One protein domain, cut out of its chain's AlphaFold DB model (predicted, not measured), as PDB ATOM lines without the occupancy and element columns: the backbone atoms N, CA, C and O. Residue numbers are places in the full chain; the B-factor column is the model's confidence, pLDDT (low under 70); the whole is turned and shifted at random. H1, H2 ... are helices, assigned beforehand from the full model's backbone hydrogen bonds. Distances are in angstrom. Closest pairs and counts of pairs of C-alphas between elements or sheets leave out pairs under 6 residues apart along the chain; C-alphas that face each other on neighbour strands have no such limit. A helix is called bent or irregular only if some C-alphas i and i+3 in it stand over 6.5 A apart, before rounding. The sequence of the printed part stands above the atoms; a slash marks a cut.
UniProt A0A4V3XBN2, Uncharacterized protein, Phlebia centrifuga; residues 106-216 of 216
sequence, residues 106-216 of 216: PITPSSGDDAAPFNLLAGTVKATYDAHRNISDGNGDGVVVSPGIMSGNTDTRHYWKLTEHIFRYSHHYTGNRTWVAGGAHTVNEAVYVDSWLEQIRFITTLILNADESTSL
ATOM      1  N   PRO A 106     -10.794  -4.318  40.265       86.44
ATOM      2  CA  PRO A 106     -12.191  -4.266  40.685       86.44
ATOM      3  C   PRO A 106     -13.138  -4.431  39.489       86.44
ATOM      4  O   PRO A 106     -12.898  -3.881  38.410       86.44
ATOM      5  N   ILE A 107     -14.204  -5.212  39.671       86.44
ATOM      6  CA  ILE A 107     -15.175  -5.490  38.610       86.44
ATOM      7  C   ILE A 107     -16.300  -4.468  38.702       86.44
ATOM      8  O   ILE A 107     -17.068  -4.463  39.657       86.44
ATOM      9  N   THR A 108     -16.442  -3.651  37.662       89.62
ATOM     10  CA  THR A 108     -17.603  -2.774  37.517       89.62
ATOM     11  C   THR A 108     -18.822  -3.571  37.037       89.62
ATOM     12  O   THR A 108     -18.727  -4.223  35.991       89.62
ATOM     13  N   PRO A 109     -19.969  -3.515  37.739       91.31
ATOM     14  CA  PRO A 109     -21.197  -4.163  37.290       91.31
ATOM     15  C   PRO A 109     -21.655  -3.650  35.919       91.31
ATOM     16  O   PRO A 109     -21.691  -2.446  35.669       91.31
ATOM     17  N   SER A 110     -22.031  -4.569  35.027       89.31
ATOM     18  CA  SER A 110     -22.561  -4.267  33.684       89.31
ATOM     19  C   SER A 110     -24.054  -4.570  33.524       89.31
ATOM     20  O   SER A 110     -24.611  -4.428  32.436       89.31
ATOM     21  N   SER A 111     -24.709  -5.022  34.594       87.19
ATOM     22  CA  SER A 111     -26.145  -5.301  34.658       87.19
ATOM     23  C   SER A 111     -26.646  -5.216  36.099       87.19
ATOM     24  O   SER A 111     -25.855  -5.418  37.018       87.19
ATOM     25  N   GLY A 112     -27.949  -5.010  36.284       88.81
ATOM     26  CA  GLY A 112     -28.551  -4.829  37.608       88.81
ATOM     27  C   GLY A 112     -28.532  -3.368  38.057       88.81
ATOM     28  O   GLY A 112     -28.216  -2.480  37.263       88.81
ATOM     29  N   ASP A 113     -28.892  -3.142  39.317       88.19
ATOM     30  CA  ASP A 113     -29.131  -1.799  39.858       88.19
ATOM     31  C   ASP A 113     -27.833  -0.977  39.973       88.19
ATOM     32  O   ASP A 113     -27.832   0.217  39.685       88.19
ATOM     33  N   ASP A 114     -26.697  -1.634  40.232       89.50
ATOM     34  CA  ASP A 114     -25.376  -0.991  40.364       89.50
ATOM     35  C   ASP A 114     -24.661  -0.758  39.016       89.50
ATOM     36  O   ASP A 114     -23.489  -0.377  38.960       89.50
ATOM     37  N   ALA A 115     -25.336  -1.013  37.890       93.75
ATOM     38  CA  ALA A 115     -24.746  -0.895  36.556       93.75
ATOM     39  C   ALA A 115     -24.784   0.527  35.984       93.75
ATOM     40  O   ALA A 115     -24.400   0.722  34.829       93.75
ATOM     41  N   ALA A 116     -25.253   1.523  36.742       95.25
ATOM     42  CA  ALA A 116     -25.408   2.891  36.254       95.25
ATOM     43  C   ALA A 116     -24.118   3.478  35.633       95.25
ATOM     44  O   ALA A 116     -24.204   3.992  34.514       95.25
ATOM     45  N   PRO A 117     -22.913   3.307  36.222       95.31
ATOM     46  CA  PRO A 117     -21.670   3.767  35.596       95.31
ATOM     47  C   PRO A 117     -21.378   3.095  34.247       95.31
ATOM     48  O   PRO A 117     -20.956   3.750  33.292       95.31
ATOM     49  N   PHE A 118     -21.640   1.787  34.129       94.69
ATOM     50  CA  PHE A 118     -21.477   1.072  32.860       94.69
ATOM     51  C   PHE A 118     -22.527   1.509  31.835       94.69
ATOM     52  O   PHE A 118     -22.195   1.706  30.666       94.69
ATOM     53  N   ASN A 119     -23.777   1.697  32.262       95.00
ATOM     54  CA  ASN A 119     -24.880   2.132  31.408       95.00
ATOM     55  C   ASN A 119     -24.634   3.532  30.840       95.00
ATOM     56  O   ASN A 119     -24.899   3.748  29.657       95.00
ATOM     57  N   LEU A 120     -24.069   4.449  31.634       96.44
ATOM     58  CA  LEU A 120     -23.645   5.768  31.167       96.44
ATOM     59  C   LEU A 120     -22.632   5.645  30.021       96.44
ATOM     60  O   LEU A 120     -22.834   6.207  28.941       96.44
ATOM     61  N   LEU A 121     -21.558   4.873  30.226       96.56
ATOM     62  CA  LEU A 121     -20.534   4.663  29.203       96.56
ATOM     63  C   LEU A 121     -21.126   3.991  27.957       96.56
ATOM     64  O   LEU A 121     -20.947   4.479  26.843       96.56
ATOM     65  N   ALA A 122     -21.856   2.888  28.131       94.69
ATOM     66  CA  ALA A 122     -22.437   2.121  27.037       94.69
ATOM     67  C   ALA A 122     -23.468   2.930  26.235       94.69
ATOM     68  O   ALA A 122     -23.470   2.871  25.004       94.69
ATOM     69  N   GLY A 123     -24.310   3.711  26.912       94.31
ATOM     70  CA  GLY A 123     -25.264   4.622  26.286       94.31
ATOM     71  C   GLY A 123     -24.566   5.718  25.486       94.31
ATOM     72  O   GLY A 123     -24.923   5.955  24.335       94.31
ATOM     73  N   THR A 124     -23.506   6.309  26.042       96.75
ATOM     74  CA  THR A 124     -22.685   7.326  25.362       96.75
ATOM     75  C   THR A 124     -22.041   6.773  24.089       96.75
ATOM     76  O   THR A 124     -22.079   7.424  23.044       96.75
ATOM     77  N   VAL A 125     -21.488   5.555  24.140       95.62
ATOM     78  CA  VAL A 125     -20.906   4.891  22.962       95.62
ATOM     79  C   VAL A 125     -21.955   4.680  21.871       95.62
ATOM     80  O   VAL A 125     -21.693   5.018  20.719       95.62
ATOM     81  N   LYS A 126     -23.137   4.157  22.225       93.31
ATOM     82  CA  LYS A 126     -24.240   3.927  21.277       93.31
ATOM     83  C   LYS A 126     -24.715   5.232  20.641       93.31
ATOM     84  O   LYS A 126     -24.714   5.344  19.422       93.31
ATOM     85  N   ALA A 127     -25.019   6.235  21.464       93.31
ATOM     86  CA  ALA A 127     -25.487   7.536  20.998       93.31
ATOM     87  C   ALA A 127     -24.473   8.211  20.063       93.31
ATOM     88  O   ALA A 127     -24.852   8.738  19.019       93.31
ATOM     89  N   THR A 128     -23.180   8.154  20.401       95.38
ATOM     90  CA  THR A 128     -22.125   8.723  19.550       95.38
ATOM     91  C   THR A 128     -22.028   7.988  18.216       95.38
ATOM     92  O   THR A 128     -21.989   8.634  17.168       95.38
ATOM     93  N   TYR A 129     -22.012   6.651  18.246       93.19
ATOM     94  CA  TYR A 129     -21.898   5.827  17.044       93.19
ATOM     95  C   TYR A 129     -23.057   6.078  16.076       93.19
ATOM     96  O   TYR A 129     -22.827   6.292  14.880       93.19
ATOM     97  N   ASP A 130     -24.283   6.089  16.605       92.44
ATOM     98  CA  ASP A 130     -25.506   6.286  15.832       92.44
ATOM     99  C   ASP A 130     -25.548   7.701  15.235       92.44
ATOM    100  O   ASP A 130     -25.779   7.864  14.036       92.44
ATOM    101  N   ALA A 131     -25.214   8.727  16.027       92.56
ATOM    102  CA  ALA A 131     -25.166  10.112  15.562       92.56
ATOM    103  C   ALA A 131     -24.065  10.362  14.516       92.56
ATOM    104  O   ALA A 131     -24.250  11.155  13.591       92.56
ATOM    105  N   HIS A 132     -22.902   9.712  14.639       93.88
ATOM    106  CA  HIS A 132     -21.819   9.827  13.653       93.88
ATOM    107  C   HIS A 132     -22.171   9.165  12.316       93.88
ATOM    108  O   HIS A 132     -21.736   9.639  11.271       93.88
ATOM    109  N   ARG A 133     -23.006   8.119  12.334       91.12
ATOM    110  CA  ARG A 133     -23.425   7.359  11.140       91.12
ATOM    111  C   ARG A 133     -24.836   7.674  10.648       91.12
ATOM    112  O   ARG A 133     -25.271   7.069   9.673       91.12
ATOM    113  N   ASN A 134     -25.519   8.632  11.274       90.56
ATOM    114  CA  ASN A 134     -26.895   9.014  10.956       90.56
ATOM    115  C   ASN A 134     -27.878   7.824  11.007       90.56
ATOM    116  O   ASN A 134     -28.712   7.652  10.120       90.56
ATOM    117  N   ILE A 135     -27.749   6.992  12.042       88.88
ATOM    118  CA  ILE A 135     -28.651   5.871  12.328       88.88
ATOM    119  C   ILE A 135     -29.758   6.404  13.242       88.88
ATOM    120  O   ILE A 135     -29.473   6.901  14.328       88.88
ATOM    121  N   SER A 136     -31.017   6.339  12.807       75.75
ATOM    122  CA  SER A 136     -32.138   7.012  13.495       75.75
ATOM    123  C   SER A 136     -33.296   6.094  13.889       75.75
ATOM    124  O   SER A 136     -34.211   6.512  14.588       75.75
ATOM    125  N   ASP A 137     -33.285   4.851  13.425       65.31
ATOM    126  CA  ASP A 137     -34.486   4.031  13.259       65.31
ATOM    127  C   ASP A 137     -34.396   2.647  13.913       65.31
ATOM    128  O   ASP A 137     -35.310   1.840  13.780       65.31
ATOM    129  N   GLY A 138     -33.336   2.361  14.678       58.91
ATOM    130  CA  GLY A 138     -33.261   1.137  15.486       58.91
ATOM    131  C   GLY A 138     -33.326  -0.162  14.670       58.91
ATOM    132  O   GLY A 138     -33.532  -1.230  15.245       58.91
ATOM    133  N   ASN A 139     -33.099  -0.091  13.352       62.12
ATOM    134  CA  ASN A 139     -33.187  -1.201  12.395       62.12
ATOM    135  C   ASN A 139     -32.092  -2.275  12.568       62.12
ATOM    136  O   ASN A 139     -31.941  -3.159  11.729       62.12
ATOM    137  N   GLY A 140     -31.338  -2.231  13.670       62.88
ATOM    138  CA  GLY A 140     -30.260  -3.171  13.973       62.88
ATOM    139  C   GLY A 140     -28.881  -2.762  13.447       62.88
ATOM    140  O   GLY A 140     -27.935  -3.517  13.651       62.88
ATOM    141  N   ASP A 141     -28.749  -1.580  12.839       75.94
ATOM    142  CA  ASP A 141     -27.476  -1.059  12.302       75.94
ATOM    143  C   ASP A 141     -26.568  -0.398  13.359       75.94
ATOM    144  O   ASP A 141     -25.417  -0.051  13.075       75.94
ATOM    145  N   GLY A 142     -27.071  -0.225  14.584       82.31
ATOM    146  CA  GLY A 142     -26.320   0.324  15.715       82.31
ATOM    147  C   GLY A 142     -25.281  -0.646  16.293       82.31
ATOM    148  O   GLY A 142     -25.073  -1.761  15.811       82.31
ATOM    149  N   VAL A 143     -24.624  -0.231  17.378       86.81
ATOM    150  CA  VAL A 143     -23.591  -1.041  18.051       86.81
ATOM    151  C   VAL A 143     -24.067  -1.702  19.337       86.81
ATOM    152  O   VAL A 143     -24.813  -1.139  20.140       86.81
ATOM    153  N   VAL A 144     -23.528  -2.896  19.581       85.12
ATOM    154  CA  VAL A 144     -23.597  -3.570  20.878       85.12
ATOM    155  C   VAL A 144     -22.346  -3.229  21.678       85.12
ATOM    156  O   VAL A 144     -21.223  -3.453  21.226       85.12
ATOM    157  N   VAL A 145     -22.542  -2.717  22.892       88.00
ATOM    158  CA  VAL A 145     -21.457  -2.478  23.846       88.00
ATOM    159  C   VAL A 145     -21.429  -3.633  24.828       88.00
ATOM    160  O   VAL A 145     -22.441  -3.962  25.442       88.00
ATOM    161  N   SER A 146     -20.265  -4.253  24.969       85.50
ATOM    162  CA  SER A 146     -20.062  -5.415  25.825       85.50
ATOM    163  C   SER A 146     -18.832  -5.186  26.697       85.50
ATOM    164  O   SER A 146     -17.807  -4.732  26.174       85.50
ATOM    165  N   PRO A 147     -18.906  -5.480  28.008       85.94
ATOM    166  CA  PRO A 147     -17.744  -5.405  28.875       85.94
ATOM    167  C   PRO A 147     -16.714  -6.464  28.468       85.94
ATOM    168  O   PRO A 147     -17.036  -7.521  27.922       85.94
ATOM    169  N   GLY A 148     -15.446  -6.192  28.752       79.12
ATOM    170  CA  GLY A 148     -14.373  -7.149  28.538       79.12
ATOM    171  C   GLY A 148     -13.172  -6.813  29.402       79.12
ATOM    172  O   GLY A 148     -12.916  -5.647  29.687       79.12
ATOM    173  N   ILE A 149     -12.422  -7.839  29.795       75.44
ATOM    174  CA  ILE A 149     -11.177  -7.666  30.541       75.44
ATOM    175  C   ILE A 149      -9.990  -7.644  29.575       75.44
ATOM    176  O   ILE A 149      -9.875  -8.450  28.645       75.44
ATOM    177  N   MET A 150      -9.101  -6.680  29.774       74.25
ATOM    178  CA  MET A 150      -7.854  -6.558  29.033       74.25
ATOM    179  C   MET A 150      -6.696  -6.984  29.932       74.25
ATOM    180  O   MET A 150      -6.682  -6.668  31.112       74.25
ATOM    181  N   SER A 151      -5.711  -7.682  29.366       72.56
ATOM    182  CA  SER A 151      -4.543  -8.164  30.116       72.56
ATOM    183  C   SER A 151      -3.617  -7.043  30.596       72.56
ATOM    184  O   SER A 151      -2.834  -7.240  31.517       72.56
ATOM    185  N   GLY A 152      -3.669  -5.869  29.962       76.00
ATOM    186  CA  GLY A 152      -2.875  -4.718  30.370       76.00
ATOM    187  C   GLY A 152      -3.556  -3.931  31.488       76.00
ATOM    188  O   GLY A 152      -4.637  -3.386  31.275       76.00
ATOM    189  N   ASN A 153      -2.876  -3.790  32.623       76.94
ATOM    190  CA  ASN A 153      -3.348  -3.002  33.768       76.94
ATOM    191  C   ASN A 153      -2.804  -1.562  33.830       76.94
ATOM    192  O   ASN A 153      -3.199  -0.840  34.742       76.94
ATOM    193  N   THR A 154      -1.922  -1.178  32.886       81.56
ATOM    194  CA  THR A 154      -1.353   0.173  32.618       81.56
ATOM    195  C   THR A 154      -1.489   1.160  33.788       81.56
ATOM    196  O   THR A 154      -1.081   0.826  34.898       81.56
ATOM    197  N   ASP A 155      -2.043   2.354  33.584       87.19
ATOM    198  CA  ASP A 155      -2.243   3.320  34.669       87.19
ATOM    199  C   ASP A 155      -3.413   2.943  35.588       87.19
ATOM    200  O   ASP A 155      -3.447   3.361  36.742       87.19
ATOM    201  N   THR A 156      -4.339   2.085  35.129       89.19
ATOM    202  CA  THR A 156      -5.558   1.726  35.873       89.19
ATOM    203  C   THR A 156      -5.274   1.149  37.254       89.19
ATOM    204  O   THR A 156      -6.008   1.456  38.189       89.19
ATOM    205  N   ARG A 157      -4.175   0.394  37.416       88.44
ATOM    206  CA  ARG A 157      -3.774  -0.187  38.711       88.44
ATOM    207  C   ARG A 157      -3.587   0.838  39.830       88.44
ATOM    208  O   ARG A 157      -3.765   0.511  40.997       88.44
ATOM    209  N   HIS A 158      -3.234   2.075  39.482       90.88
ATOM    210  CA  HIS A 158      -2.991   3.139  40.458       90.88
ATOM    211  C   HIS A 158      -4.285   3.794  40.948       90.88
ATOM    212  O   HIS A 158      -4.285   4.440  41.992       90.88
ATOM    213  N   TYR A 159      -5.395   3.593  40.233       91.00
ATOM    214  CA  TYR A 159      -6.701   4.166  40.562       91.00
ATOM    215  C   TYR A 159      -7.621   3.194  41.312       91.00
ATOM    216  O   TYR A 159      -8.689   3.600  41.756       91.00
ATOM    217  N   TRP A 160      -7.210   1.935  41.517       90.12
ATOM    218  CA  TRP A 160      -8.034   0.906  42.176       90.12
ATOM    219  C   TRP A 160      -8.469   1.266  43.597       90.12
ATOM    220  O   TRP A 160      -9.506   0.805  44.051       90.12
ATOM    221  N   LYS A 161      -7.693   2.097  44.302       90.88
ATOM    222  CA  LYS A 161      -8.055   2.592  45.641       90.88
ATOM    223  C   LYS A 161      -8.980   3.812  45.619       90.88
ATOM    224  O   LYS A 161      -9.431   4.223  46.681       90.88
ATOM    225  N   LEU A 162      -9.211   4.423  44.455       92.75
ATOM    226  CA  LEU A 162     -10.038   5.626  44.327       92.75
ATOM    227  C   LEU A 162     -11.498   5.302  44.016       92.75
ATOM    228  O   LEU A 162     -12.379   6.042  44.436       92.75
ATOM    229  N   THR A 163     -11.755   4.237  43.257       91.44
ATOM    230  CA  THR A 163     -13.109   3.839  42.859       91.44
ATOM    231  C   THR A 163     -13.155   2.370  42.446       91.44
ATOM    232  O   THR A 163     -12.180   1.830  41.922       91.44
ATOM    233  N   GLU A 164     -14.311   1.737  42.646       88.25
ATOM    234  CA  GLU A 164     -14.615   0.384  42.163       88.25
ATOM    235  C   GLU A 164     -15.124   0.386  40.705       88.25
ATOM    236  O   GLU A 164     -15.178  -0.655  40.043       88.25
ATOM    237  N   HIS A 165     -15.449   1.569  40.167       91.75
ATOM    238  CA  HIS A 165     -15.956   1.752  38.808       91.75
ATOM    239  C   HIS A 165     -14.865   2.272  37.866       91.75
ATOM    240  O   HIS A 165     -14.687   3.479  37.698       91.75
ATOM    241  N   ILE A 166     -14.113   1.354  37.249       91.25
ATOM    242  CA  ILE A 166     -12.948   1.672  36.412       91.25
ATOM    243  C   ILE A 166     -13.155   1.142  34.998       91.25
ATOM    244  O   ILE A 166     -13.236  -0.063  34.764       91.25
ATOM    245  N   PHE A 167     -13.147   2.054  34.029       91.38
ATOM    246  CA  PHE A 167     -13.292   1.726  32.616       91.38
ATOM    247  C   PHE A 167     -12.003   2.011  31.853       91.38
ATOM    248  O   PHE A 167     -11.462   3.114  31.906       91.38
ATOM    249  N   ARG A 168     -11.540   1.029  31.074       89.31
ATOM    250  CA  ARG A 168     -10.488   1.233  30.074       89.31
ATOM    251  C   ARG A 168     -11.101   1.141  28.685       89.31
ATOM    252  O   ARG A 168     -11.367   0.051  28.183       89.31
ATOM    253  N   TYR A 169     -11.319   2.299  28.079       89.88
ATOM    254  CA  TYR A 169     -12.007   2.427  26.803       89.88
ATOM    255  C   TYR A 169     -11.330   3.479  25.923       89.88
ATOM    256  O   TYR A 169     -10.856   4.500  26.412       89.88
ATOM    257  N   SER A 170     -11.292   3.221  24.619       87.81
ATOM    258  CA  SER A 170     -10.907   4.189  23.594       87.81
ATOM    259  C   SER A 170     -11.943   4.106  22.481       87.81
ATOM    260  O   SER A 170     -12.238   3.012  21.990       87.81
ATOM    261  N   HIS A 171     -12.526   5.247  22.118       91.31
ATOM    262  CA  HIS A 171     -13.584   5.314  21.118       91.31
ATOM    263  C   HIS A 171     -13.002   5.282  19.706       91.31
ATOM    264  O   HIS A 171     -12.955   6.291  19.021       91.31
ATOM    265  N   HIS A 172     -12.494   4.134  19.269       85.06
ATOM    266  CA  HIS A 172     -11.768   4.050  18.006       85.06
ATOM    267  C   HIS A 172     -12.382   3.013  17.064       85.06
ATOM    268  O   HIS A 172     -12.172   1.805  17.217       85.06
ATOM    269  N   TYR A 173     -13.107   3.477  16.041       82.38
ATOM    270  CA  TYR A 173     -13.637   2.598  15.002       82.38
ATOM    271  C   TYR A 173     -12.506   2.106  14.086       82.38
ATOM    272  O   TYR A 173     -12.008   2.820  13.222       82.38
ATOM    273  N   THR A 174     -12.072   0.863  14.291       74.12
ATOM    274  CA  THR A 174     -10.991   0.212  13.520       74.12
ATOM    275  C   THR A 174     -11.512  -0.744  12.439       74.12
ATOM    276  O   THR A 174     -10.728  -1.436  11.779       74.12
ATOM    277  N   GLY A 175     -12.835  -0.793  12.233       75.12
ATOM    278  CA  GLY A 175     -13.482  -1.772  11.363       75.12
ATOM    279  C   GLY A 175     -13.122  -3.203  11.778       75.12
ATOM    280  O   GLY A 175     -13.274  -3.581  12.936       75.12
ATOM    281  N   ASN A 176     -12.593  -3.989  10.836       70.50
ATOM    282  CA  ASN A 176     -12.194  -5.385  11.069       70.50
ATOM    283  C   ASN A 176     -10.741  -5.557  11.552       70.50
ATOM    284  O   ASN A 176     -10.247  -6.684  11.611       70.50
ATOM    285  N   ARG A 177     -10.019  -4.471  11.853       69.44
ATOM    286  CA  ARG A 177      -8.638  -4.537  12.357       69.44
ATOM    287  C   ARG A 177      -8.623  -4.363  13.869       69.44
ATOM    288  O   ARG A 177      -9.461  -3.679  14.432       69.44
ATOM    289  N   THR A 178      -7.649  -4.967  14.539       72.81
ATOM    290  CA  THR A 178      -7.343  -4.595  15.926       72.81
ATOM    291  C   THR A 178      -6.478  -3.337  15.935       72.81
ATOM    292  O   THR A 178      -5.794  -3.054  14.954       72.81
ATOM    293  N   TRP A 179      -6.454  -2.611  17.053       69.75
ATOM    294  CA  TRP A 179      -5.564  -1.456  17.235       69.75
ATOM    295  C   TRP A 179      -4.088  -1.797  16.951       69.75
ATOM    296  O   TRP A 179      -3.416  -1.086  16.211       69.75
ATOM    297  N   VAL A 180      -3.621  -2.959  17.424       70.25
ATOM    298  CA  VAL A 180      -2.264  -3.464  17.141       70.25
ATOM    299  C   VAL A 180      -2.073  -3.769  15.652       70.25
ATOM    300  O   VAL A 180      -1.077  -3.363  15.063       70.25
ATOM    301  N   ALA A 181      -3.047  -4.419  15.005       69.12
ATOM    302  CA  ALA A 181      -3.007  -4.657  13.559       69.12
ATOM    303  C   ALA A 181      -3.118  -3.360  12.729       69.12
ATOM    304  O   ALA A 181      -2.862  -3.373  11.526       69.12
ATOM    305  N   GLY A 182      -3.508  -2.251  13.362       74.06
ATOM    306  CA  GLY A 182      -3.523  -0.906  12.797       74.06
ATOM    307  C   GLY A 182      -2.176  -0.183  12.841       74.06
ATOM    308  O   GLY A 182      -2.105   0.928  12.333       74.06
ATOM    309  N   GLY A 183      -1.120  -0.788  13.401       84.44
ATOM    310  CA  GLY A 183       0.226  -0.202  13.435       84.44
ATOM    311  C   GLY A 183       0.589   0.513  14.738       84.44
ATOM    312  O   GLY A 183       1.606   1.202  14.770       84.44
ATOM    313  N   ALA A 184      -0.196   0.347  15.807       85.12
ATOM    314  CA  ALA A 184       0.154   0.863  17.130       85.12
ATOM    315  C   ALA A 184       1.554   0.400  17.575       85.12
ATOM    316  O   ALA A 184       1.896  -0.771  17.391       85.12
ATOM    317  N   HIS A 185       2.338   1.299  18.179       90.38
ATOM    318  CA  HIS A 185       3.737   1.058  18.572       90.38
ATOM    319  C   HIS A 185       4.694   0.796  17.397       90.38
ATOM    320  O   HIS A 185       5.732   0.152  17.561       90.38
ATOM    321  N   THR A 186       4.366   1.296  16.206       92.62
ATOM    322  CA  THR A 186       5.239   1.222  15.029       92.62
ATOM    323  C   THR A 186       5.400   2.597  14.390       92.62
ATOM    324  O   THR A 186       4.660   3.529  14.686       92.62
ATOM    325  N   VAL A 187       6.333   2.721  13.446       93.25
ATOM    326  CA  VAL A 187       6.503   3.944  12.639       93.25
ATOM    327  C   VAL A 187       5.296   4.271  11.747       93.25
ATOM    328  O   VAL A 187       5.215   5.377  11.225       93.25
ATOM    329  N   ASN A 188       4.369   3.326  11.572       90.25
ATOM    330  CA  ASN A 188       3.165   3.482  10.756       90.25
ATOM    331  C   ASN A 188       1.913   3.766  11.603       90.25
ATOM    332  O   ASN A 188       0.796   3.546  11.135       90.25
ATOM    333  N   GLU A 189       2.079   4.194  12.855       90.00
ATOM    334  CA  GLU A 189       0.961   4.538  13.728       90.00
ATOM    335  C   GLU A 189       0.197   5.754  13.181       90.00
ATOM    336  O   GLU A 189       0.753   6.838  13.003       90.00
ATOM    337  N   ALA A 190      -1.089   5.558  12.882       88.25
ATOM    338  CA  ALA A 190      -1.957   6.576  12.302       88.25
ATOM    339  C   ALA A 190      -3.430   6.335  12.669       88.25
ATOM    340  O   ALA A 190      -3.829   5.229  13.037       88.25
ATOM    341  N   VAL A 191      -4.251   7.374  12.508       86.94
ATOM    342  CA  VAL A 191      -5.706   7.339  12.704       86.94
ATOM    343  C   VAL A 191      -6.415   7.949  11.496       86.94
ATOM    344  O   VAL A 191      -5.925   8.901  10.890       86.94
ATOM    345  N   TYR A 192      -7.580   7.409  11.136       88.19
ATOM    346  CA  TYR A 192      -8.437   8.021  10.121       88.19
ATOM    347  C   TYR A 192      -9.068   9.302  10.666       88.19
ATOM    348  O   TYR A 192      -9.607   9.305  11.772       88.19
ATOM    349  N   VAL A 193      -9.064  10.372   9.867       91.50
ATOM    350  CA  VAL A 193      -9.658  11.663  10.258       91.50
ATOM    351  C   VAL A 193     -11.125  11.506  10.664       91.50
ATOM    352  O   VAL A 193     -11.541  12.094  11.655       91.50
ATOM    353  N   ASP A 194     -11.889  10.664   9.968       92.44
ATOM    354  CA  ASP A 194     -13.282  10.375  10.327       92.44
ATOM    355  C   ASP A 194     -13.412   9.773  11.741       92.44
ATOM    356  O   ASP A 194     -14.177  10.268  12.565       92.44
ATOM    357  N   SER A 195     -12.573   8.783  12.075       90.12
ATOM    358  CA  SER A 195     -12.521   8.190  13.419       90.12
ATOM    359  C   SER A 195     -12.025   9.174  14.481       90.12
ATOM    360  O   SER A 195     -12.391   9.059  15.647       90.12
ATOM    361  N   TRP A 196     -11.177  10.139  14.119       92.12
ATOM    362  CA  TRP A 196     -10.762  11.211  15.027       92.12
ATOM    363  C   TRP A 196     -11.908  12.184  15.332       92.12
ATOM    364  O   TRP A 196     -12.112  12.559  16.485       92.12
ATOM    365  N   LEU A 197     -12.714  12.543  14.329       95.00
ATOM    366  CA  LEU A 197     -13.914  13.358  14.535       95.00
ATOM    367  C   LEU A 197     -14.942  12.635  15.415       95.00
ATOM    368  O   LEU A 197     -15.535  13.255  16.298       95.00
ATOM    369  N   GLU A 198     -15.109  11.327  15.222       95.69
ATOM    370  CA  GLU A 198     -15.965  10.495  16.073       95.69
ATOM    371  C   GLU A 198     -15.470  10.473  17.536       95.69
ATOM    372  O   GLU A 198     -16.265  10.612  18.462       95.69
ATOM    373  N   GLN A 199     -14.151  10.395  17.766       95.50
ATOM    374  CA  GLN A 199     -13.555  10.477  19.110       95.50
ATOM    375  C   GLN A 199     -13.869  11.794  19.818       95.50
ATOM    376  O   GLN A 199     -14.206  11.787  21.002       95.50
ATOM    377  N   ILE A 200     -13.782  12.919  19.102       96.38
ATOM    378  CA  ILE A 200     -14.123  14.234  19.661       96.38
ATOM    379  C   ILE A 200     -15.594  14.251  20.084       96.38
ATOM    380  O   ILE A 200     -15.895  14.637  21.213       96.38
ATOM    381  N   ARG A 201     -16.496  13.769  19.216       96.81
ATOM    382  CA  ARG A 201     -17.928  13.654  19.538       96.81
ATOM    383  C   ARG A 201     -18.145  12.810  20.787       96.81
ATOM    384  O   ARG A 201     -18.842  13.264  21.685       96.81
ATOM    385  N   PHE A 202     -17.494  11.649  20.886       97.81
ATOM    386  CA  PHE A 202     -17.611  10.776  22.052       97.81
ATOM    387  C   PHE A 202     -17.228  11.480  23.351       97.81
ATOM    388  O   PHE A 202     -17.980  11.412  24.318       97.81
ATOM    389  N   ILE A 203     -16.079  12.164  23.389       97.88
ATOM    390  CA  ILE A 203     -15.630  12.855  24.604       97.88
ATOM    391  C   ILE A 203     -16.600  13.979  24.976       97.88
ATOM    392  O   ILE A 203     -16.965  14.098  26.144       97.88
ATOM    393  N   THR A 204     -17.075  14.763  24.003       98.00
ATOM    394  CA  THR A 204     -18.090  15.795  24.252       98.00
ATOM    395  C   THR A 204     -19.388  15.192  24.791       98.00
ATOM    396  O   THR A 204     -19.903  15.664  25.801       98.00
ATOM    397  N   THR A 205     -19.898  14.127  24.172       97.81
ATOM    398  CA  THR A 205     -21.120  13.444  24.613       97.81
ATOM    399  C   THR A 205     -20.949  12.803  25.988       97.81
ATOM    400  O   THR A 205     -21.874  12.857  26.788       97.81
ATOM    401  N   LEU A 206     -19.776  12.243  26.302       97.81
ATOM    402  CA  LEU A 206     -19.492  11.663  27.615       97.81
ATOM    403  C   LEU A 206     -19.549  12.724  28.713       97.81
ATOM    404  O   LEU A 206     -20.168  12.483  29.742       97.81
ATOM    405  N   ILE A 207     -18.918  13.881  28.484       97.69
ATOM    406  CA  ILE A 207     -18.924  14.996  29.439       97.69
ATOM    407  C   ILE A 207     -20.360  15.457  29.694       97.69
ATOM    408  O   ILE A 207     -20.763  15.542  30.848       97.69
ATOM    409  N   LEU A 208     -21.141  15.687  28.634       97.50
ATOM    410  CA  LEU A 208     -22.531  16.142  28.757       97.50
ATOM    411  C   LEU A 208     -23.422  15.104  29.454       97.50
ATOM    412  O   LEU A 208     -24.180  15.449  30.351       97.50
ATOM    413  N   ASN A 209     -23.308  13.827  29.084       97.00
ATOM    414  CA  ASN A 209     -24.091  12.767  29.718       97.00
ATOM    415  C   ASN A 209     -23.720  12.586  31.193       97.00
ATOM    416  O   ASN A 209     -24.593  12.288  31.999       97.00
ATOM    417  N   ALA A 210     -22.435  12.714  31.542       96.00
ATOM    418  CA  ALA A 210     -21.980  12.602  32.922       96.00
ATOM    419  C   ALA A 210     -22.469  13.775  33.786       96.00
ATOM    420  O   ALA A 210     -22.876  13.538  34.918       96.00
ATOM    421  N   ASP A 211     -22.458  14.999  33.247       96.94
ATOM    422  CA  ASP A 211     -22.922  16.213  33.936       96.94
ATOM    423  C   ASP A 211     -24.436  16.181  34.215       96.94
ATOM    424  O   ASP A 211     -24.883  16.518  35.307       96.94
ATOM    425  N   GLU A 212     -25.223  15.683  33.258       96.00
ATOM    426  CA  GLU A 212     -26.689  15.580  33.366       96.00
ATOM    427  C   GLU A 212     -27.170  14.296  34.069       96.00
ATOM    428  O   GLU A 212     -28.373  14.080  34.257       96.00
ATOM    429  N   SER A 213     -26.257  13.395  34.438       93.88
ATOM    430  CA  SER A 213     -26.637  12.121  35.041       93.88
ATOM    431  C   SER A 213     -27.129  12.301  36.477       93.88
ATOM    432  O   SER A 213     -26.445  12.862  37.326       93.88
ATOM    433  N   THR A 214     -28.293  11.727  36.783       92.31
ATOM    434  CA  THR A 214     -28.890  11.729  38.133       92.31
ATOM    435  C   THR A 214     -28.793  10.378  38.843       92.31
ATOM    436  O   THR A 214     -29.327  10.215  39.939       92.31
ATOM    437  N   SER A 215     -28.136   9.399  38.216       84.56
ATOM    438  CA  SER A 215     -28.077   8.006  38.673       84.56
ATOM    439  C   SER A 215     -26.658   7.494  38.941       84.56
ATOM    440  O   SER A 215     -26.484   6.282  39.051       84.56
ATOM    441  N   LEU A 216     -25.650   8.374  38.939       82.88
ATOM    442  CA  LEU A 216     -24.254   8.035  39.262       82.88
ATOM    443  C   LEU A 216     -23.953   8.228  40.747       82.88
ATOM    444  O   LEU A 216     -24.608   9.093  41.371       82.88
TER     445      LEU A 216
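Overview. This is residues 106 to 216 of the 216 residues of an uncharacterized protein of Phlebia centrifuga (UniProt A0A4V3XBN2). This domain has little regular structure: two helices, H1 then H2, form a helical hairpin, and the long stretch between them, residues 134 to 192, spreads mostly to one side of the pair in wide loops. The 111 printed residues have no named strand; the class is all helix, with 40 residues in named elements. It is only just compact, close to loose, with a radius of gyration of the C-alphas of 15.4 A and spans of 40 by 39 by 23 A.

Arrangement. H1, residues 113 to 133, and H2, residues 193 to 211, touch, closest at the C-alphas of Thr 128 and Phe 202, 5.6 A apart. They run opposite ways at a steep tilt of 37 degrees, only just past shallow. In H2 every O i to N i+4 pair is within hydrogen-bond range; in H1, 15 of 17.

Along the chain. H1 begins at C-alpha 113 (-29.131, -1.799, 39.858) and measures 30.7 A; it has a kink of 38 degrees near residue 120 and is irregular, with C-alphas 114 and 117 7.7 A apart. H2 measures 27.5 A and ends at C-alpha 211 (-22.922, 16.213, 33.936).

Size, cuts and confidence. The farthest C-alphas, Asp 113 and Val 187, are 45.2 A apart. The printed part has no cut; the link is long. Residues 137 to 140, 177, 179 and 181 have pLDDT under 70.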